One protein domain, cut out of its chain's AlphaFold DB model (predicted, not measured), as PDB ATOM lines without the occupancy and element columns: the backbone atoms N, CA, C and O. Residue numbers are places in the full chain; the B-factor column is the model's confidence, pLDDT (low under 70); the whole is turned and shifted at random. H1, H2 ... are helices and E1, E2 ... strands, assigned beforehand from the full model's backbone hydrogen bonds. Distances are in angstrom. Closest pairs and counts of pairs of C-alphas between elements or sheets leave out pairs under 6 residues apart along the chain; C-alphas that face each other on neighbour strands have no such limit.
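Overview. This is residues 176 to 275 and 401 to 427 of the 1145 residues of an uncharacterized protein of Klebsiella pneumoniae subsp. pneumoniae (strain HS11286) (UniProt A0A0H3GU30). Two sheets stand face to face as a sandwich, their strands running nearly along each other, and one long helix, H1, reaches out from the body like an arm, with residues 176 to 191 sticking out free. One sheet is branched, made of E1, E3, E6, E7 and E9; the other has the order E2, E8, E4, E5 and is antiparallel. The printed part has 127 residues, with one named helix and then nine named strands along the chain, class mixed. The whole is compact, with a radius of gyration of the C-alphas of 15.9 A; it spans 53 by 36 by 24 A, and the arm adds to the length, the body without residues 176 to 191 spanning 39 by 31 by 22 A.

Along the chain. H1, residues 176 to 205, begins with C-alpha 176 at (87.467, 174.470, 144.384) and is 42.7 A long. E1, residues 211 to 221, is 27.0 A long, and E2 is residues 224 to 229. E3, residues 233 to 242, is 25.5 A long and bends by 60 degrees at residue 238. E4 is residues 248 to 254, E5 residues 260 to 266 and E6 residues 270 to 272. After the cut come E7, residues 403 to 406, and E8, residues 409 to 415. E9, residues 419 to 427, is 25.1 A long and ends with C-alpha 427 at (130.167, 164.855, 123.161).

Arrangement. In the twisted branched sheet, E6 and E7 lie on one side of E3 and E9 on the other side. N 240 and O 271 of E3 and E6 are 3.0 A apart, N 235 and O 404 of E3 and E7 2.8 A, and N 236 and O 424 of E3 and E9 2.8 A, each within hydrogen-bond range. E1 is the antiparallel neighbour of E9, with N 216 and O 423 2.8 A apart. In the other sheet, E2 and E8 have N 227 and O 411 at 2.9 A, E8 and E4 have N 412 and O 254 at 2.8 A, and the hairpin E4 and E5 has N 251 and O 263 at 2.9 A. The facing parts of the sheets are 9.2 A centre to centre, with planes 10 degrees apart. H1 only grazes the branched sheet, with residues 195 to 205; its closest C-alphas to E7 are those of Phe 199 and Leu 403, 6.4 A apart. In H1, 24 of 26 O i to N i+4 pairs are within hydrogen-bond range.

Size, cuts and confidence. The C-alphas farthest apart, those of Ala 177 and Ser 230, are 53.1 A apart. Residues 276 to 400 are not printed, and C-alphas 275 and 401 are 8.1 A apart across the cut. The links that are printed whole are tight. Residues 176 to 186 have pLDDT under 70; the mean of the printed part is 87.2.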
ATOM      1  N   GLY A 176      86.299 174.763 143.563       44.68
ATOM      2  CA  GLY A 176      87.467 174.470 144.384       44.68
ATOM      3  C   GLY A 176      87.724 172.968 144.476       44.68
ATOM      4  O   GLY A 176      88.837 172.533 144.200       44.68
ATOM      5  N   ALA A 177      86.703 172.151 144.751       45.71
ATOM      6  CA  ALA A 177      86.863 170.696 144.807       45.71
ATOM      7  C   ALA A 177      87.164 170.068 143.430       45.71
ATOM      8  O   ALA A 177      87.967 169.135 143.336       45.71
ATOM      9  N   MET A 178      86.559 170.586 142.352       42.15
ATOM     10  CA  MET A 178      86.820 170.109 140.987       42.15
ATOM     11  C   MET A 178      88.151 170.614 140.416       42.15
ATOM     12  O   MET A 178      88.858 169.804 139.827       42.15
ATOM     13  N   LEU A 179      88.546 171.880 140.624       46.21
ATOM     14  CA  LEU A 179      89.891 172.356 140.271       46.21
ATOM     15  C   LEU A 179      90.962 171.696 141.135       46.21
ATOM     16  O   LEU A 179      92.022 171.416 140.609       46.21
ATOM     17  N   ALA A 180      90.718 171.386 142.410       48.34
ATOM     18  CA  ALA A 180      91.703 170.682 143.235       48.34
ATOM     19  C   ALA A 180      91.878 169.211 142.811       48.34
ATOM     20  O   ALA A 180      93.007 168.714 142.747       48.34
ATOM     21  N   ARG A 181      90.788 168.504 142.460       47.44
ATOM     22  CA  ARG A 181      90.866 167.136 141.903       47.44
ATOM     23  C   ARG A 181      91.422 167.109 140.480       47.44
ATOM     24  O   ARG A 181      92.198 166.209 140.166       47.44
ATOM     25  N   ALA A 182      91.059 168.085 139.646       48.89
ATOM     26  CA  ALA A 182      91.627 168.244 138.314       48.89
ATOM     27  C   ALA A 182      93.112 168.609 138.416       48.89
ATOM     28  O   ALA A 182      93.921 167.855 137.914       48.89
ATOM     29  N   ALA A 183      93.501 169.648 139.158       51.66
ATOM     30  CA  ALA A 183      94.887 170.112 139.251       51.66
ATOM     31  C   ALA A 183      95.846 169.074 139.852       51.66
ATOM     32  O   ALA A 183      96.946 168.925 139.340       51.66
ATOM     33  N   SER A 184      95.464 168.318 140.890       49.50
ATOM     34  CA  SER A 184      96.354 167.283 141.461       49.50
ATOM     35  C   SER A 184      96.537 166.068 140.539       49.50
ATOM     36  O   SER A 184      97.656 165.578 140.373       49.50
ATOM     37  N   THR A 185      95.461 165.602 139.891       53.90
ATOM     38  CA  THR A 185      95.538 164.504 138.907       53.90
ATOM     39  C   THR A 185      96.259 164.956 137.630       53.90
ATOM     40  O   THR A 185      97.042 164.200 137.058       53.90
ATOM     41  N   ASP A 186      96.045 166.203 137.216       66.72
ATOM     42  CA  ASP A 186      96.617 166.806 136.013       66.72
ATOM     43  C   ASP A 186      98.104 167.140 136.201       66.72
ATOM     44  O   ASP A 186      98.906 166.765 135.355       66.72
ATOM     45  N   LEU A 187      98.532 167.685 137.350       71.53
ATOM     46  CA  LEU A 187      99.952 167.946 137.643       71.53
ATOM     47  C   LEU A 187     100.808 166.685 137.526       71.53
ATOM     48  O   LEU A 187     101.870 166.704 136.897       71.53
ATOM     49  N   ARG A 188     100.343 165.571 138.105       73.67
ATOM     50  CA  ARG A 188     101.066 164.297 138.034       73.67
ATOM     51  C   ARG A 188     101.182 163.802 136.591       73.67
ATOM     52  O   ARG A 188     102.286 163.488 136.153       73.67
ATOM     53  N   VAL A 189     100.070 163.752 135.852       77.81
ATOM     54  CA  VAL A 189     100.039 163.278 134.456       77.81
ATOM     55  C   VAL A 189     100.842 164.195 133.529       77.81
ATOM     56  O   VAL A 189     101.560 163.701 132.658       77.81
ATOM     57  N   GLN A 190     100.764 165.513 133.714       80.76
ATOM     58  CA  GLN A 190     101.532 166.496 132.949       80.76
ATOM     59  C   GLN A 190     103.033 166.363 133.206       80.76
ATOM     60  O   GLN A 190     103.805 166.331 132.250       80.76
ATOM     61  N   THR A 191     103.444 166.215 134.471       82.77
ATOM     62  CA  THR A 191     104.856 166.009 134.837       82.77
ATOM     63  C   THR A 191     105.404 164.725 134.213       82.77
ATOM     64  O   THR A 191     106.483 164.734 133.620       82.77
ATOM     65  N   ASP A 192     104.641 163.629 134.287       88.34
ATOM     66  CA  ASP A 192     105.045 162.340 133.721       88.34
ATOM     67  C   ASP A 192     105.146 162.411 132.181       88.34
ATOM     68  O   ASP A 192     106.097 161.891 131.593       88.34
ATOM     69  N   ARG A 193     104.207 163.102 131.512       87.96
ATOM     70  CA  ARG A 193     104.236 163.326 130.055       87.96
ATOM     71  C   ARG A 193     105.436 164.176 129.636       87.96
ATOM     72  O   ARG A 193     106.172 163.775 128.738       87.96
ATOM     73  N   TYR A 194     105.674 165.292 130.327       88.52
ATOM     74  CA  TYR A 194     106.818 166.171 130.082       88.52
ATOM     75  C   TYR A 194     108.151 165.422 130.212       88.52
ATOM     76  O   TYR A 194     109.025 165.558 129.356       88.52
ATOM     77  N   ALA A 195     108.296 164.569 131.233       90.05
ATOM     78  CA  ALA A 195     109.490 163.747 131.414       90.05
ATOM     79  C   ALA A 195     109.715 162.760 130.251       90.05
ATOM     80  O   ALA A 195     110.847 162.584 129.797       90.05
ATOM     81  N   VAL A 196     108.654 162.125 129.743       91.80
ATOM     82  CA  VAL A 196     108.742 161.203 128.598       91.80
ATOM     83  C   VAL A 196     109.113 161.934 127.307       91.80
ATOM     84  O   VAL A 196     109.960 161.439 126.558       91.80
ATOM     85  N   ASP A 197     108.515 163.096 127.047       91.74
ATOM     86  CA  ASP A 197     108.760 163.863 125.823       91.74
ATOM     87  C   ASP A 197     110.170 164.474 125.810       91.74
ATOM     88  O   ASP A 197     110.896 164.294 124.828       91.74
ATOM     89  N   LYS A 198     110.619 165.055 126.933       91.39
ATOM     90  CA  LYS A 198     111.995 165.560 127.093       91.39
ATOM     91  C   LYS A 198     113.039 164.463 126.869       91.39
ATOM     92  O   LYS A 198     114.039 164.680 126.185       91.39
ATOM     93  N   PHE A 199     112.792 163.258 127.390       93.43
ATOM     94  CA  PHE A 199     113.675 162.120 127.142       93.43
ATOM     95  C   PHE A 199     113.746 161.776 125.648       93.43
ATOM     96  O   PHE A 199     114.842 161.593 125.123       93.43
ATOM     97  N   ARG A 200     112.601 161.674 124.955       91.71
ATOM     98  CA  ARG A 200     112.562 161.323 123.521       91.71
ATOM     99  C   ARG A 200     113.343 162.324 122.671       91.71
ATOM    100  O   ARG A 200     114.114 161.897 121.814       91.71
ATOM    101  N   GLU A 201     113.173 163.617 122.940       91.26
ATOM    102  CA  GLU A 201     113.867 164.702 122.242       91.26
ATOM    103  C   GLU A 201     115.396 164.593 122.374       91.26
ATOM    104  O   GLU A 201     116.127 164.650 121.382       91.26
ATOM    105  N   ILE A 202     115.904 164.397 123.596       92.55
ATOM    106  CA  ILE A 202     117.353 164.355 123.841       92.55
ATOM    107  C   ILE A 202     117.952 163.006 123.420       92.55
ATOM    108  O   ILE A 202     119.061 162.964 122.887       92.55
ATOM    109  N   ASN A 203     117.221 161.901 123.590       92.11
ATOM    110  CA  ASN A 203     117.690 160.562 123.234       92.11
ATOM    111  C   ASN A 203     117.936 160.394 121.725       92.11
ATOM    112  O   ASN A 203     118.810 159.619 121.341       92.11
ATOM    113  N   ALA A 204     117.211 161.125 120.871       88.54
ATOM    114  CA  ALA A 204     117.509 161.178 119.440       88.54
ATOM    115  C   ALA A 204     118.915 161.758 119.184       88.54
ATOM    116  O   ALA A 204     119.720 161.127 118.506       88.54
ATOM    117  N   ALA A 205     119.259 162.886 119.818       86.27
ATOM    118  CA  ALA A 205     120.582 163.509 119.696       86.27
ATOM    119  C   ALA A 205     121.712 162.682 120.344       86.27
ATOM    120  O   ALA A 205     122.852 162.711 119.879       86.27
ATOM    121  N   LEU A 206     121.413 161.902 121.391       86.38
ATOM    122  CA  LEU A 206     122.374 160.992 122.032       86.38
ATOM    123  C   LEU A 206     122.910 159.916 121.066       86.38
ATOM    124  O   LEU A 206     123.954 159.312 121.320       86.38
ATOM    125  N   GLN A 207     122.231 159.643 119.946       82.78
ATOM    126  CA  GLN A 207     122.759 158.753 118.905       82.78
ATOM    127  C   GLN A 207     124.001 159.330 118.213       82.78
ATOM    128  O   GLN A 207     124.908 158.563 117.891       82.78
ATOM    129  N   ASP A 208     124.096 160.654 118.113       84.13
ATOM    130  CA  ASP A 208     125.235 161.356 117.515       84.13
ATOM    131  C   ASP A 208     126.301 161.753 118.553       84.13
ATOM    132  O   ASP A 208     127.443 162.046 118.195       84.13
ATOM    133  N   HIS A 209     125.969 161.699 119.849       86.43
ATOM    134  CA  HIS A 209     126.880 161.988 120.962       86.43
ATOM    135  C   HIS A 209     127.416 160.692 121.579       86.43
ATOM    136  O   HIS A 209     126.869 160.166 122.549       86.43
ATOM    137  N   LYS A 210     128.466 160.125 120.974       76.74
ATOM    138  CA  LYS A 210     129.063 158.839 121.395       76.74
ATOM    139  C   LYS A 210     130.439 158.962 122.037       76.74
ATOM    140  O   LYS A 210     130.954 157.966 122.543       76.74
ATOM    141  N   TYR A 211     131.040 160.147 122.004       82.71
ATOM    142  CA  TYR A 211     132.354 160.368 122.584       82.71
ATOM    143  C   TYR A 211     132.202 160.634 124.079       82.71
ATOM    144  O   TYR A 211     131.585 161.622 124.449       82.71
ATOM    145  N   HIS A 212     132.708 159.752 124.942       86.38
ATOM    146  CA  HIS A 212     132.731 160.033 126.382       86.38
ATOM    147  C   HIS A 212     133.596 161.280 126.615       86.38
ATOM    148  O   HIS A 212     134.654 161.403 126.019       86.38
ATOM    149  N   LEU A 213     133.118 162.242 127.393       88.44
ATOM    150  CA  LEU A 213     133.843 163.477 127.729       88.44
ATOM    151  C   LEU A 213     134.225 163.520 129.203       88.44
ATOM    152  O   LEU A 213     135.142 164.236 129.606       88.44
ATOM    153  N   GLY A 214     133.496 162.769 130.021       88.66
ATOM    154  CA  GLY A 214     133.743 162.739 131.438       88.66
ATOM    155  C   GLY A 214     132.751 161.910 132.220       88.66
ATOM    156  O   GLY A 214     131.659 161.601 131.747       88.66
ATOM    157  N   ALA A 215     133.150 161.544 133.428       91.30
ATOM    158  CA  ALA A 215     132.329 160.784 134.358       91.30
ATOM    159  C   ALA A 215     132.205 161.535 135.682       91.30
ATOM    160  O   ALA A 215     133.171 162.122 136.176       91.30
ATOM    161  N   VAL A 216     131.017 161.483 136.266       93.96
ATOM    162  CA  VAL A 216     130.757 161.971 137.616       93.96
ATOM    163  C   VAL A 216     130.259 160.799 138.440       93.96
ATOM    164  O   VAL A 216     129.333 160.115 138.018       93.96
ATOM    165  N   GLY A 217     130.870 160.562 139.594       93.86
ATOM    166  CA  GLY A 217     130.522 159.462 140.489       93.86
ATOM    167  C   GLY A 217     130.868 159.824 141.922       93.86
ATOM    168  O   GLY A 217     131.976 159.556 142.352       93.86
ATOM    169  N   ASN A 218     129.961 160.461 142.659       93.80
ATOM    170  CA  ASN A 218     130.202 160.888 144.040       93.80
ATOM    171  C   ASN A 218     129.224 160.192 144.982       93.80
ATOM    172  O   ASN A 218     128.021 160.190 144.721       93.80
ATOM    173  N   TYR A 219     129.732 159.619 146.073       91.51
ATOM    174  CA  TYR A 219     128.960 158.788 146.995       91.51
ATOM    175  C   TYR A 219     129.091 159.316 148.413       91.51
ATOM    176  O   TYR A 219     130.152 159.244 149.017       91.51
ATOM    177  N   GLY A 220     127.994 159.834 148.962       88.25
ATOM    178  CA  GLY A 220     127.985 160.388 150.315       88.25
ATOM    179  C   GLY A 220     128.679 161.747 150.435       88.25
ATOM    180  O   GLY A 220     128.904 162.209 151.550       88.25
ATOM    181  N   SER A 221     128.987 162.410 149.318       89.43
ATOM    182  CA  SER A 221     129.607 163.736 149.278       89.43
ATOM    183  C   SER A 221     128.865 164.667 148.324       89.43
ATOM    184  O   SER A 221     128.091 164.221 147.472       89.43
ATOM    185  N   ALA A 222     129.059 165.976 148.492       92.89
ATOM    186  CA  ALA A 222     128.559 166.947 147.529       92.89
ATOM    187  C   ALA A 222     129.335 166.820 146.212       92.89
ATOM    188  O   ALA A 222     130.541 166.565 146.211       92.89
ATOM    189  N   VAL A 223     128.635 166.975 145.094       94.97
ATOM    190  CA  VAL A 223     129.218 166.953 143.754       94.97
ATOM    191  C   VAL A 223     129.761 168.344 143.455       94.97
ATOM    192  O   VAL A 223     129.039 169.331 143.574       94.97
ATOM    193  N   ALA A 224     131.018 168.414 143.028       93.23
ATOM    194  CA  ALA A 224     131.645 169.627 142.514       93.23
ATOM    195  C   ALA A 224     132.479 169.267 141.277       93.23
ATOM    196  O   ALA A 224     133.685 169.039 141.356       93.23
ATOM    197  N   TYR A 225     131.808 169.154 140.133       95.07
ATOM    198  CA  TYR A 225     132.433 168.864 138.847       95.07
ATOM    199  C   TYR A 225     132.532 170.138 138.008       95.07
ATOM    200  O   TYR A 225     131.563 170.888 137.891       95.07
ATOM    201  N   SER A 226     133.692 170.346 137.390       93.06
ATOM    202  CA  SER A 226     133.969 171.433 136.456       93.06
ATOM    203  C   SER A 226     134.847 170.903 135.327       93.06
ATOM    204  O   SER A 226     135.846 170.231 135.579       93.06
ATOM    205  N   ALA A 227     134.468 171.197 134.087       90.95
ATOM    206  CA  ALA A 227     135.256 170.895 132.901       90.95
ATOM    207  C   ALA A 227     135.005 171.943 131.813       90.95
ATOM    208  O   ALA A 227     134.041 172.702 131.876       90.95
ATOM    209  N   THR A 228     135.865 171.982 130.798       89.53
ATOM    210  CA  THR A 228     135.629 172.762 129.577       89.53
ATOM    211  C   THR A 228     135.592 171.807 128.394       89.53
ATOM    212  O   THR A 228     136.565 171.099 128.148       89.53
ATOM    213  N   PHE A 229     134.477 171.776 127.671       87.07
ATOM    214  CA  PHE A 229     134.302 170.926 126.495       87.07
ATOM    215  C   PHE A 229     134.376 171.755 125.213       87.07
ATOM    216  O   PHE A 229     133.822 172.848 125.137       87.07
ATOM    217  N   SER A 230     135.041 171.233 124.181       81.14
ATOM    218  CA  SER A 230     135.208 171.929 122.896       81.14
ATOM    219  C   SER A 230     133.932 171.999 122.047       81.14
ATOM    220  O   SER A 230     133.900 172.724 121.060       81.14
ATOM    221  N   GLY A 231     132.902 171.223 122.389       84.88
ATOM    222  CA  GLY A 231     131.631 171.146 121.673       84.88
ATOM    223  C   GLY A 231     130.477 170.832 122.620       84.88
ATOM    224  O   GLY A 231     130.700 170.583 123.807       84.88
ATOM    225  N   ASP A 232     129.257 170.846 122.085       89.90
ATOM    226  CA  ASP A 232     128.047 170.531 122.845       89.90
ATOM    227  C   ASP A 232     128.106 169.117 123.439       89.90
ATOM    228  O   ASP A 232     128.720 168.194 122.886       89.90
ATOM    229  N   SER A 233     127.457 168.954 124.591       91.81
ATOM    230  CA  SER A 233     127.487 167.713 125.353       91.81
ATOM    231  C   SER A 233     126.118 167.320 125.903       91.81
ATOM    232  O   SER A 233     125.225 168.144 126.114       91.81
ATOM    233  N   ILE A 234     125.953 166.020 126.140       94.28
ATOM    234  CA  ILE A 234     124.797 165.430 126.809       94.28
ATOM    235  C   ILE A 234     125.285 164.735 128.078       94.28
ATOM    236  O   ILE A 234     126.070 163.792 128.009       94.28
ATOM    237  N   PHE A 235     124.795 165.180 129.232       95.29
ATOM    238  CA  PHE A 235     124.947 164.482 130.499       95.29
ATOM    239  C   PHE A 235     123.840 163.436 130.660       95.29
ATOM    240  O   PHE A 235     122.649 163.751 130.586       95.29
ATOM    241  N   VAL A 236     124.244 162.192 130.889       95.01
ATOM    242  CA  VAL A 236     123.376 161.061 131.211       95.01
ATOM    243  C   VAL A 236     123.489 160.807 132.708       95.01
ATOM    244  O   VAL A 236     124.538 160.379 133.177       95.01
ATOM    245  N   LEU A 237     122.420 161.074 133.456       95.85
ATOM    246  CA  LEU A 237     122.320 160.740 134.872       95.85
ATOM    247  C   LEU A 237     121.962 159.256 135.014       95.85
ATOM    248  O   LEU A 237     120.886 158.820 134.603       95.85
ATOM    249  N   ASP A 238     122.852 158.476 135.608       93.47
ATOM    250  CA  ASP A 238     122.640 157.048 135.834       93.47
ATOM    251  C   ASP A 238     121.939 156.811 137.175       93.47
ATOM    252  O   ASP A 238     121.010 156.001 137.267       93.47
ATOM    253  N   LYS A 239     122.324 157.564 138.211       93.58
ATOM    254  CA  LYS A 239     121.736 157.471 139.549       93.58
ATOM    255  C   LYS A 239     121.806 158.804 140.281       93.58
ATOM    256  O   LYS A 239     122.802 159.513 140.177       93.58
ATOM    257  N   LEU A 240     120.775 159.108 141.067       95.27
ATOM    258  CA  LEU A 240     120.792 160.186 142.057       95.27
ATOM    259  C   LEU A 240     119.969 159.785 143.283       95.27
ATOM    260  O   LEU A 240     118.782 159.497 143.165       95.27
ATOM    261  N   SER A 241     120.573 159.793 144.465       93.76
ATOM    262  CA  SER A 241     119.874 159.620 145.742       93.76
ATOM    263  C   SER A 241     120.508 160.473 146.833       93.76
ATOM    264  O   SER A 241     121.699 160.773 146.777       93.76
ATOM    265  N   LEU A 242     119.730 160.854 147.841       93.40
ATOM    266  CA  LEU A 242     120.246 161.608 148.984       93.40
ATOM    267  C   LEU A 242     121.153 160.723 149.847       93.40
ATOM    268  O   LEU A 242     120.890 159.531 150.017       93.40
ATOM    269  N   ALA A 243     122.205 161.318 150.412       86.96
ATOM    270  CA  ALA A 243     122.957 160.682 151.487       86.96
ATOM    271  C   ALA A 243     122.112 160.602 152.776       86.96
ATOM    272  O   ALA A 243     121.065 161.241 152.910       86.96
ATOM    273  N   ALA A 244     122.571 159.818 153.755       81.24
ATOM    274  CA  ALA A 244     121.885 159.688 155.040       81.24
ATOM    275  C   ALA A 244     121.720 161.052 155.743       81.24
ATOM    276  O   ALA A 244     122.617 161.891 155.703       81.24
ATOM    277  N   ASN A 245     120.584 161.258 156.421       80.52
ATOM    278  CA  ASN A 245     120.218 162.492 157.139       80.52
ATOM    279  C   ASN A 245     120.078 163.762 156.280       80.52
ATOM    280  O   ASN A 245     119.839 164.842 156.824       80.52
ATOM    281  N   VAL A 246     120.163 163.651 154.954       87.82
ATOM    282  CA  VAL A 246     119.840 164.744 154.038       87.82
ATOM    283  C   VAL A 246     118.345 164.693 153.735       87.82
ATOM    284  O   VAL A 246     117.808 163.641 153.393       87.82
ATOM    285  N   ARG A 247     117.655 165.831 153.872       87.64
ATOM    286  CA  ARG A 247     116.201 165.927 153.630       87.64
ATOM    287  C   ARG A 247     115.822 166.417 152.241       87.64
ATOM    288  O   ARG A 247     114.716 166.153 151.776       87.64
ATOM    289  N   ARG A 248     116.724 167.173 151.626       91.56
ATOM    290  CA  ARG A 248     116.561 167.831 150.335       91.56
ATOM    291  C   ARG A 248     117.936 167.980 149.699       91.56
ATOM    292  O   ARG A 248     118.865 168.360 150.405       91.56
ATOM    293  N   ALA A 249     118.041 167.698 148.408       94.10
ATOM    294  CA  ALA A 249     119.231 167.942 147.603       94.10
ATOM    295  C   ALA A 249     118.844 168.575 146.265       94.10
ATOM    296  O   ALA A 249     117.854 168.176 145.647       94.10
ATOM    297  N   VAL A 250     119.641 169.531 145.808       95.74
ATOM    298  CA  VAL A 250     119.526 170.183 144.505       95.74
ATOM    299  C   VAL A 250     120.723 169.793 143.663       95.74
ATOM    300  O   VAL A 250     121.860 170.030 144.053       95.74
ATOM    301  N   MET A 251     120.460 169.215 142.497       96.07
ATOM    302  CA  MET A 251     121.439 169.015 141.437       96.07
ATOM    303  C   MET A 251     121.290 170.137 140.413       96.07
ATOM    304  O   MET A 251     120.190 170.340 139.897       96.07
ATOM    305  N   SER A 252     122.394 170.805 140.083       96.48
ATOM    306  CA  SER A 252     122.445 171.862 139.071       96.48
ATOM    307  C   SER A 252     123.536 171.571 138.047       96.48
ATOM    308  O   SER A 252     124.713 171.506 138.403       96.48
ATOM    309  N   LEU A 253     123.144 171.409 136.782       96.58
ATOM    310  CA  LEU A 253     124.048 171.394 135.631       96.58
ATOM    311  C   LEU A 253     124.013 172.768 134.963       96.58
ATOM    312  O   LEU A 253     122.978 173.119 134.401       96.58
ATOM    313  N   THR A 254     125.124 173.498 135.000       96.49
ATOM    314  CA  THR A 254     125.261 174.842 134.422       96.49
ATOM    315  C   THR A 254     126.294 174.829 133.304       96.49
ATOM    316  O   THR A 254     127.396 174.310 133.498       96.49
ATOM    317  N   ASP A 255     125.959 175.407 132.156       94.92
ATOM    318  CA  ASP A 255     126.860 175.539 131.007       94.92
ATOM    319  C   ASP A 255     127.417 176.965 130.831       94.92
ATOM    320  O   ASP A 255     127.184 177.866 131.643       94.92
ATOM    321  N   SER A 256     128.173 177.172 129.753       89.61
ATOM    322  CA  SER A 256     128.856 178.429 129.437       89.61
ATOM    323  C   SER A 256     127.905 179.587 129.125       89.61
ATOM    324  O   SER A 256     128.299 180.747 129.253       89.61
ATOM    325  N   ALA A 257     126.656 179.294 128.751       89.71
ATOM    326  CA  ALA A 257     125.614 180.289 128.525       89.71
ATOM    327  C   ALA A 257     124.941 180.735 129.838       89.71
ATOM    328  O   ALA A 257     124.092 181.628 129.824       89.71
ATOM    329  N   GLY A 258     125.302 180.120 130.971       88.11
ATOM    330  CA  GLY A 258     124.652 180.324 132.263       88.11
ATOM    331  C   GLY A 258     123.308 179.602 132.382       88.11
ATOM    332  O   GLY A 258     122.588 179.817 133.360       88.11
ATOM    333  N   ALA A 259     122.949 178.747 131.415       85.87
ATOM    334  CA  ALA A 259     121.726 177.966 131.477       85.87
ATOM    335  C   ALA A 259     121.900 176.827 132.490       85.87
ATOM    336  O   ALA A 259     122.854 176.054 132.407       85.87
ATOM    337  N   ALA A 260     120.971 176.722 133.447       84.92
ATOM    338  CA  ALA A 260     121.005 175.702 134.489       84.92
ATOM    339  C   ALA A 260     119.845 174.706 134.343       84.92
ATOM    340  O   ALA A 260     118.672 175.078 134.416       84.92
ATOM    341  N   SER A 261     120.163 173.420 134.195       91.55
ATOM    342  CA  SER A 261     119.201 172.341 134.427       91.55
ATOM    343  C   SER A 261     119.225 171.952 135.899       91.55
ATOM    344  O   SER A 261     120.216 171.401 136.377       91.55
ATOM    345  N   VAL A 262     118.126 172.227 136.605       91.80
ATOM    346  CA  VAL A 262     118.006 171.997 138.049       91.80
ATOM    347  C   VAL A 262     117.020 170.871 138.339       91.80
ATOM    348  O   VAL A 262     115.923 170.832 137.778       91.80
ATOM    349  N   PHE A 263     117.392 169.969 139.242       92.08
ATOM    350  CA  PHE A 263     116.512 168.923 139.752       92.08
ATOM    351  C   PHE A 263     116.622 168.830 141.275       92.08
ATOM    352  O   PHE A 263     117.719 168.787 141.824       92.08
ATOM    353  N   THR A 264     115.479 168.820 141.965       93.99
ATOM    354  CA  THR A 264     115.412 168.725 143.430       93.99
ATOM    355  C   THR A 264     114.852 167.381 143.854       93.99
ATOM    356  O   THR A 264     113.752 167.008 143.444       93.99
ATOM    357  N   LEU A 265     115.577 166.710 144.740       94.23
ATOM    358  CA  LEU A 265     115.225 165.421 145.307       94.23
ATOM    359  C   LEU A 265     114.971 165.578 146.818       94.23
ATOM    360  O   LEU A 265     115.721 166.268 147.509       94.23
ATOM    361  N   LEU A 266     113.896 164.979 147.324       93.47
ATOM    362  CA  LEU A 266     113.554 164.918 148.748       93.47
ATOM    363  C   LEU A 266     114.053 163.602 149.365       93.47
ATOM    364  O   LEU A 266     114.397 162.657 148.655       93.47
ATOM    365  N   GLU A 267     114.099 163.522 150.695       89.54
ATOM    366  CA  GLU A 267     114.416 162.271 151.405       89.54
ATOM    367  C   GLU A 267     113.570 161.101 150.905       89.54
ATOM    368  O   GLU A 267     112.412 161.272 150.559       89.54
ATOM    369  N   SER A 268     114.116 159.888 150.882       88.82
ATOM    370  CA  SER A 268     113.426 158.694 150.356       88.82
ATOM    371  C   SER A 268     113.075 158.726 148.860       88.82
ATOM    372  O   SER A 268     112.547 157.737 148.352       88.82
ATOM    373  N   GLU A 269     113.381 159.800 148.127       93.77
ATOM    374  CA  GLU A 269     113.338 159.782 146.670       93.77
ATOM    375  C   GLU A 269     114.672 159.312 146.082       93.77
ATOM    376  O   GLU A 269     115.749 159.507 146.655       93.77
ATOM    377  N   SER A 270     114.610 158.684 144.911       93.61
ATOM    378  CA  SER A 270     115.802 158.302 144.155       93.61
ATOM    379  C   SER A 270     115.518 158.216 142.664       93.61
ATOM    380  O   SER A 270     114.428 157.835 142.240       93.61
ATOM    381  N   VAL A 271     116.523 158.547 141.862       95.01
ATOM    382  CA  VAL A 271     116.539 158.346 140.418       95.01
ATOM    383  C   VAL A 271     117.472 157.187 140.102       95.01
ATOM    384  O   VAL A 271     118.595 157.128 140.604       95.01
ATOM    385  N   THR A 272     117.023 156.263 139.261       91.40
ATOM    386  CA  THR A 272     117.872 155.234 138.648       91.40
ATOM    387  C   THR A 272     117.499 155.124 137.178       91.40
ATOM    388  O   THR A 272     116.383 154.733 136.827       91.40
ATOM    389  N   GLY A 273     118.421 155.533 136.308       90.76
ATOM    390  CA  GLY A 273     118.167 155.728 134.890       90.76
ATOM    391  C   GLY A 273     116.918 156.581 134.668       90.76
ATOM    392  O   GLY A 273     116.796 157.693 135.173       90.76
ATOM    393  N   ARG A 274     115.948 156.036 133.934       93.08
ATOM    394  CA  ARG A 274     114.729 156.741 133.504       93.08
ATOM    395  C   ARG A 274     113.580 156.706 134.516       93.08
ATOM    396  O   ARG A 274     112.439 156.980 134.141       93.08
ATOM    397  N   VAL A 275     113.843 156.310 135.759       94.82
ATOM    398  CA  VAL A 275     112.807 156.111 136.778       94.82
ATOM    399  C   VAL A 275     113.114 156.944 138.014       94.82
ATOM    400  O   VAL A 275     114.196 156.831 138.583       94.82
ATOM    401  N   SER A 401     113.277 162.009 132.818       94.09
ATOM    402  CA  SER A 401     114.265 162.310 131.776       94.09
ATOM    403  C   SER A 401     115.638 162.447 132.413       94.09
ATOM    404  O   SER A 401     115.962 163.489 132.973       94.09
ATOM    405  N   ASN A 402     116.461 161.416 132.271       95.30
ATOM    406  CA  ASN A 402     117.814 161.388 132.811       95.30
ATOM    407  C   ASN A 402     118.876 161.986 131.881       95.30
ATOM    408  O   ASN A 402     120.066 161.798 132.107       95.30
ATOM    409  N   LEU A 403     118.451 162.674 130.825       95.27
ATOM    410  CA  LEU A 403     119.322 163.299 129.841       95.27
ATOM    411  C   LEU A 403     119.252 164.821 129.978       95.27
ATOM    412  O   LEU A 403     118.158 165.389 130.053       95.27
ATOM    413  N   PHE A 404     120.412 165.472 129.965       94.87
ATOM    414  CA  PHE A 404     120.557 166.922 130.091       94.87
ATOM    415  C   PHE A 404     121.541 167.430 129.034       94.87
ATOM    416  O   PHE A 404     122.635 166.890 128.914       94.87
ATOM    417  N   ARG A 405     121.165 168.447 128.252       92.89
ATOM    418  CA  ARG A 405     122.080 169.091 127.294       92.89
ATOM    419  C   ARG A 405     122.879 170.190 127.991       92.89
ATOM    420  O   ARG A 405     122.337 170.858 128.866       92.89
ATOM    421  N   ALA A 406     124.123 170.379 127.569       93.06
ATOM    422  CA  ALA A 406     124.971 171.500 127.952       93.06
ATOM    423  C   ALA A 406     125.714 172.023 126.716       93.06
ATOM    424  O   ALA A 406     126.277 171.229 125.953       93.06
ATOM    425  N   SER A 407     125.703 173.341 126.523       92.07
ATOM    426  CA  SER A 407     126.430 173.992 125.430       92.07
ATOM    427  C   SER A 407     127.950 173.857 125.571       92.07
ATOM    428  O   SER A 407     128.478 173.677 126.670       92.07
ATOM    429  N   ALA A 408     128.658 173.967 124.444       89.29
ATOM    430  CA  ALA A 408     130.119 174.007 124.396       89.29
ATOM    431  C   ALA A 408     130.721 175.058 125.350       89.29
ATOM    432  O   ALA A 408     130.155 176.130 125.564       89.29
ATOM    433  N   GLY A 409     131.916 174.791 125.877       90.32
ATOM    434  CA  GLY A 409     132.621 175.653 126.824       90.32
ATOM    435  C   GLY A 409     132.613 175.098 128.248       90.32
ATOM    436  O   GLY A 409     132.653 173.884 128.451       90.32
ATOM    437  N   ALA A 410     132.636 175.991 129.239       92.93
ATOM    438  CA  ALA A 410     132.652 175.617 130.648       92.93
ATOM    439  C   ALA A 410     131.337 174.937 131.051       92.93
ATOM    440  O   ALA A 410     130.263 175.510 130.895       92.93
ATOM    441  N   VAL A 411     131.432 173.734 131.604       94.30
ATOM    442  CA  VAL A 411     130.306 172.983 132.155       94.30
ATOM    443  C   VAL A 411     130.609 172.663 133.610       94.30
ATOM    444  O   VAL A 411     131.702 172.204 133.948       94.30
ATOM    445  N   SER A 412     129.631 172.897 134.477       95.31
ATOM    446  CA  SER A 412     129.702 172.547 135.890       95.31
ATOM    447  C   SER A 412     128.488 171.732 136.304       95.31
ATOM    448  O   SER A 412     127.361 172.034 135.920       95.31
ATOM    449  N   LEU A 413     128.724 170.687 137.090       96.33
ATOM    450  CA  LEU A 413     127.673 169.917 137.737       96.33
ATOM    451  C   LEU A 413     127.913 169.984 139.238       96.33
ATOM    452  O   LEU A 413     128.989 169.616 139.710       96.33
ATOM    453  N   THR A 414     126.919 170.460 139.979       96.27
ATOM    454  CA  THR A 414     127.028 170.654 141.425       96.27
ATOM    455  C   THR A 414     125.839 170.076 142.168       96.27
ATOM    456  O   THR A 414     124.733 170.002 141.623       96.27
ATOM    457  N   THR A 415     126.070 169.682 143.420       96.35
ATOM    458  CA  THR A 415     124.995 169.506 144.396       96.35
ATOM    459  C   THR A 415     125.222 170.376 145.622       96.35
ATOM    460  O   THR A 415     126.356 170.572 146.052       96.35
ATOM    461  N   ASP A 416     124.138 170.893 146.197       95.13
ATOM    462  CA  ASP A 416     124.166 171.739 147.403       95.13
ATOM    463  C   ASP A 416     124.469 170.958 148.695       95.13
ATOM    464  O   ASP A 416     124.761 171.542 149.737       95.13
ATOM    465  N   THR A 417     124.409 169.630 148.634       94.29
ATOM    466  CA  THR A 417     124.599 168.728 149.770       94.29
ATOM    467  C   THR A 417     125.098 167.354 149.318       94.29
ATOM    468  O   THR A 417     125.262 167.093 148.122       94.29
ATOM    469  N   ALA A 418     125.339 166.463 150.280       92.38
ATOM    470  CA  ALA A 418     125.827 165.114 150.052       92.38
ATOM    471  C   ALA A 418     124.801 164.214 149.346       92.38
ATOM    472  O   ALA A 418     123.660 164.054 149.795       92.38
ATOM    473  N   VAL A 419     125.233 163.571 148.262       93.71
ATOM    474  CA  VAL A 419     124.408 162.667 147.451       93.71
ATOM    475  C   VAL A 419     125.181 161.409 147.064       93.71
ATOM    476  O   VAL A 419     126.399 161.337 147.190       93.71
ATOM    477  N   THR A 420     124.461 160.415 146.564       92.83
ATOM    478  CA  THR A 420     124.999 159.423 145.636       92.83
ATOM    479  C   THR A 420     124.563 159.828 144.237       92.83
ATOM    480  O   THR A 420     123.385 159.696 143.916       92.83
ATOM    481  N   LEU A 421     125.488 160.333 143.424       94.43
ATOM    482  CA  LEU A 421     125.248 160.721 142.036       94.43
ATOM    483  C   LEU A 421     126.232 160.000 141.124       94.43
ATOM    484  O   LEU A 421     127.439 160.094 141.340       94.43
ATOM    485  N   THR A 422     125.716 159.363 140.076       94.06
ATOM    486  CA  THR A 422     126.520 158.850 138.964       94.06
ATOM    487  C   THR A 422     125.987 159.333 137.629       94.06
ATOM    488  O   THR A 422     124.776 159.445 137.429       94.06
ATOM    489  N   GLY A 423     126.889 159.612 136.698       93.97
ATOM    490  CA  GLY A 423     126.528 159.956 135.337       93.97
ATOM    491  C   GLY A 423     127.726 160.209 134.437       93.97
ATOM    492  O   GLY A 423     128.878 160.237 134.870       93.97
ATOM    493  N   ASN A 424     127.442 160.394 133.155       93.17
ATOM    494  CA  ASN A 424     128.450 160.469 132.108       93.17
ATOM    495  C   ASN A 424     128.138 161.606 131.134       93.17
ATOM    496  O   ASN A 424     127.002 161.755 130.691       93.17
ATOM    497  N   PHE A 425     129.154 162.387 130.774       93.80
ATOM    498  CA  PHE A 425     129.085 163.364 129.695       93.80
ATOM    499  C   PHE A 425     129.463 162.709 128.373       93.80
ATOM    500  O   PHE A 425     130.470 162.004 128.287       93.80
ATOM    501  N   TYR A 426     128.687 162.998 127.335       91.34
ATOM    502  CA  TYR A 426     128.959 162.572 125.972       91.34
ATOM    503  C   TYR A 426     128.968 163.762 125.021       91.34
ATOM    504  O   TYR A 426     128.008 164.524 124.968       91.34
ATOM    505  N   GLY A 427     130.041 163.905 124.256       88.04
ATOM    506  CA  GLY A 427     130.167 164.855 123.161       88.04
ATOM    507  C   GLY A 427     129.796 164.220 121.832       88.04
ATOM    508  O   GLY A 427     129.708 162.988 121.715       88.04
TER     509      GLY A 427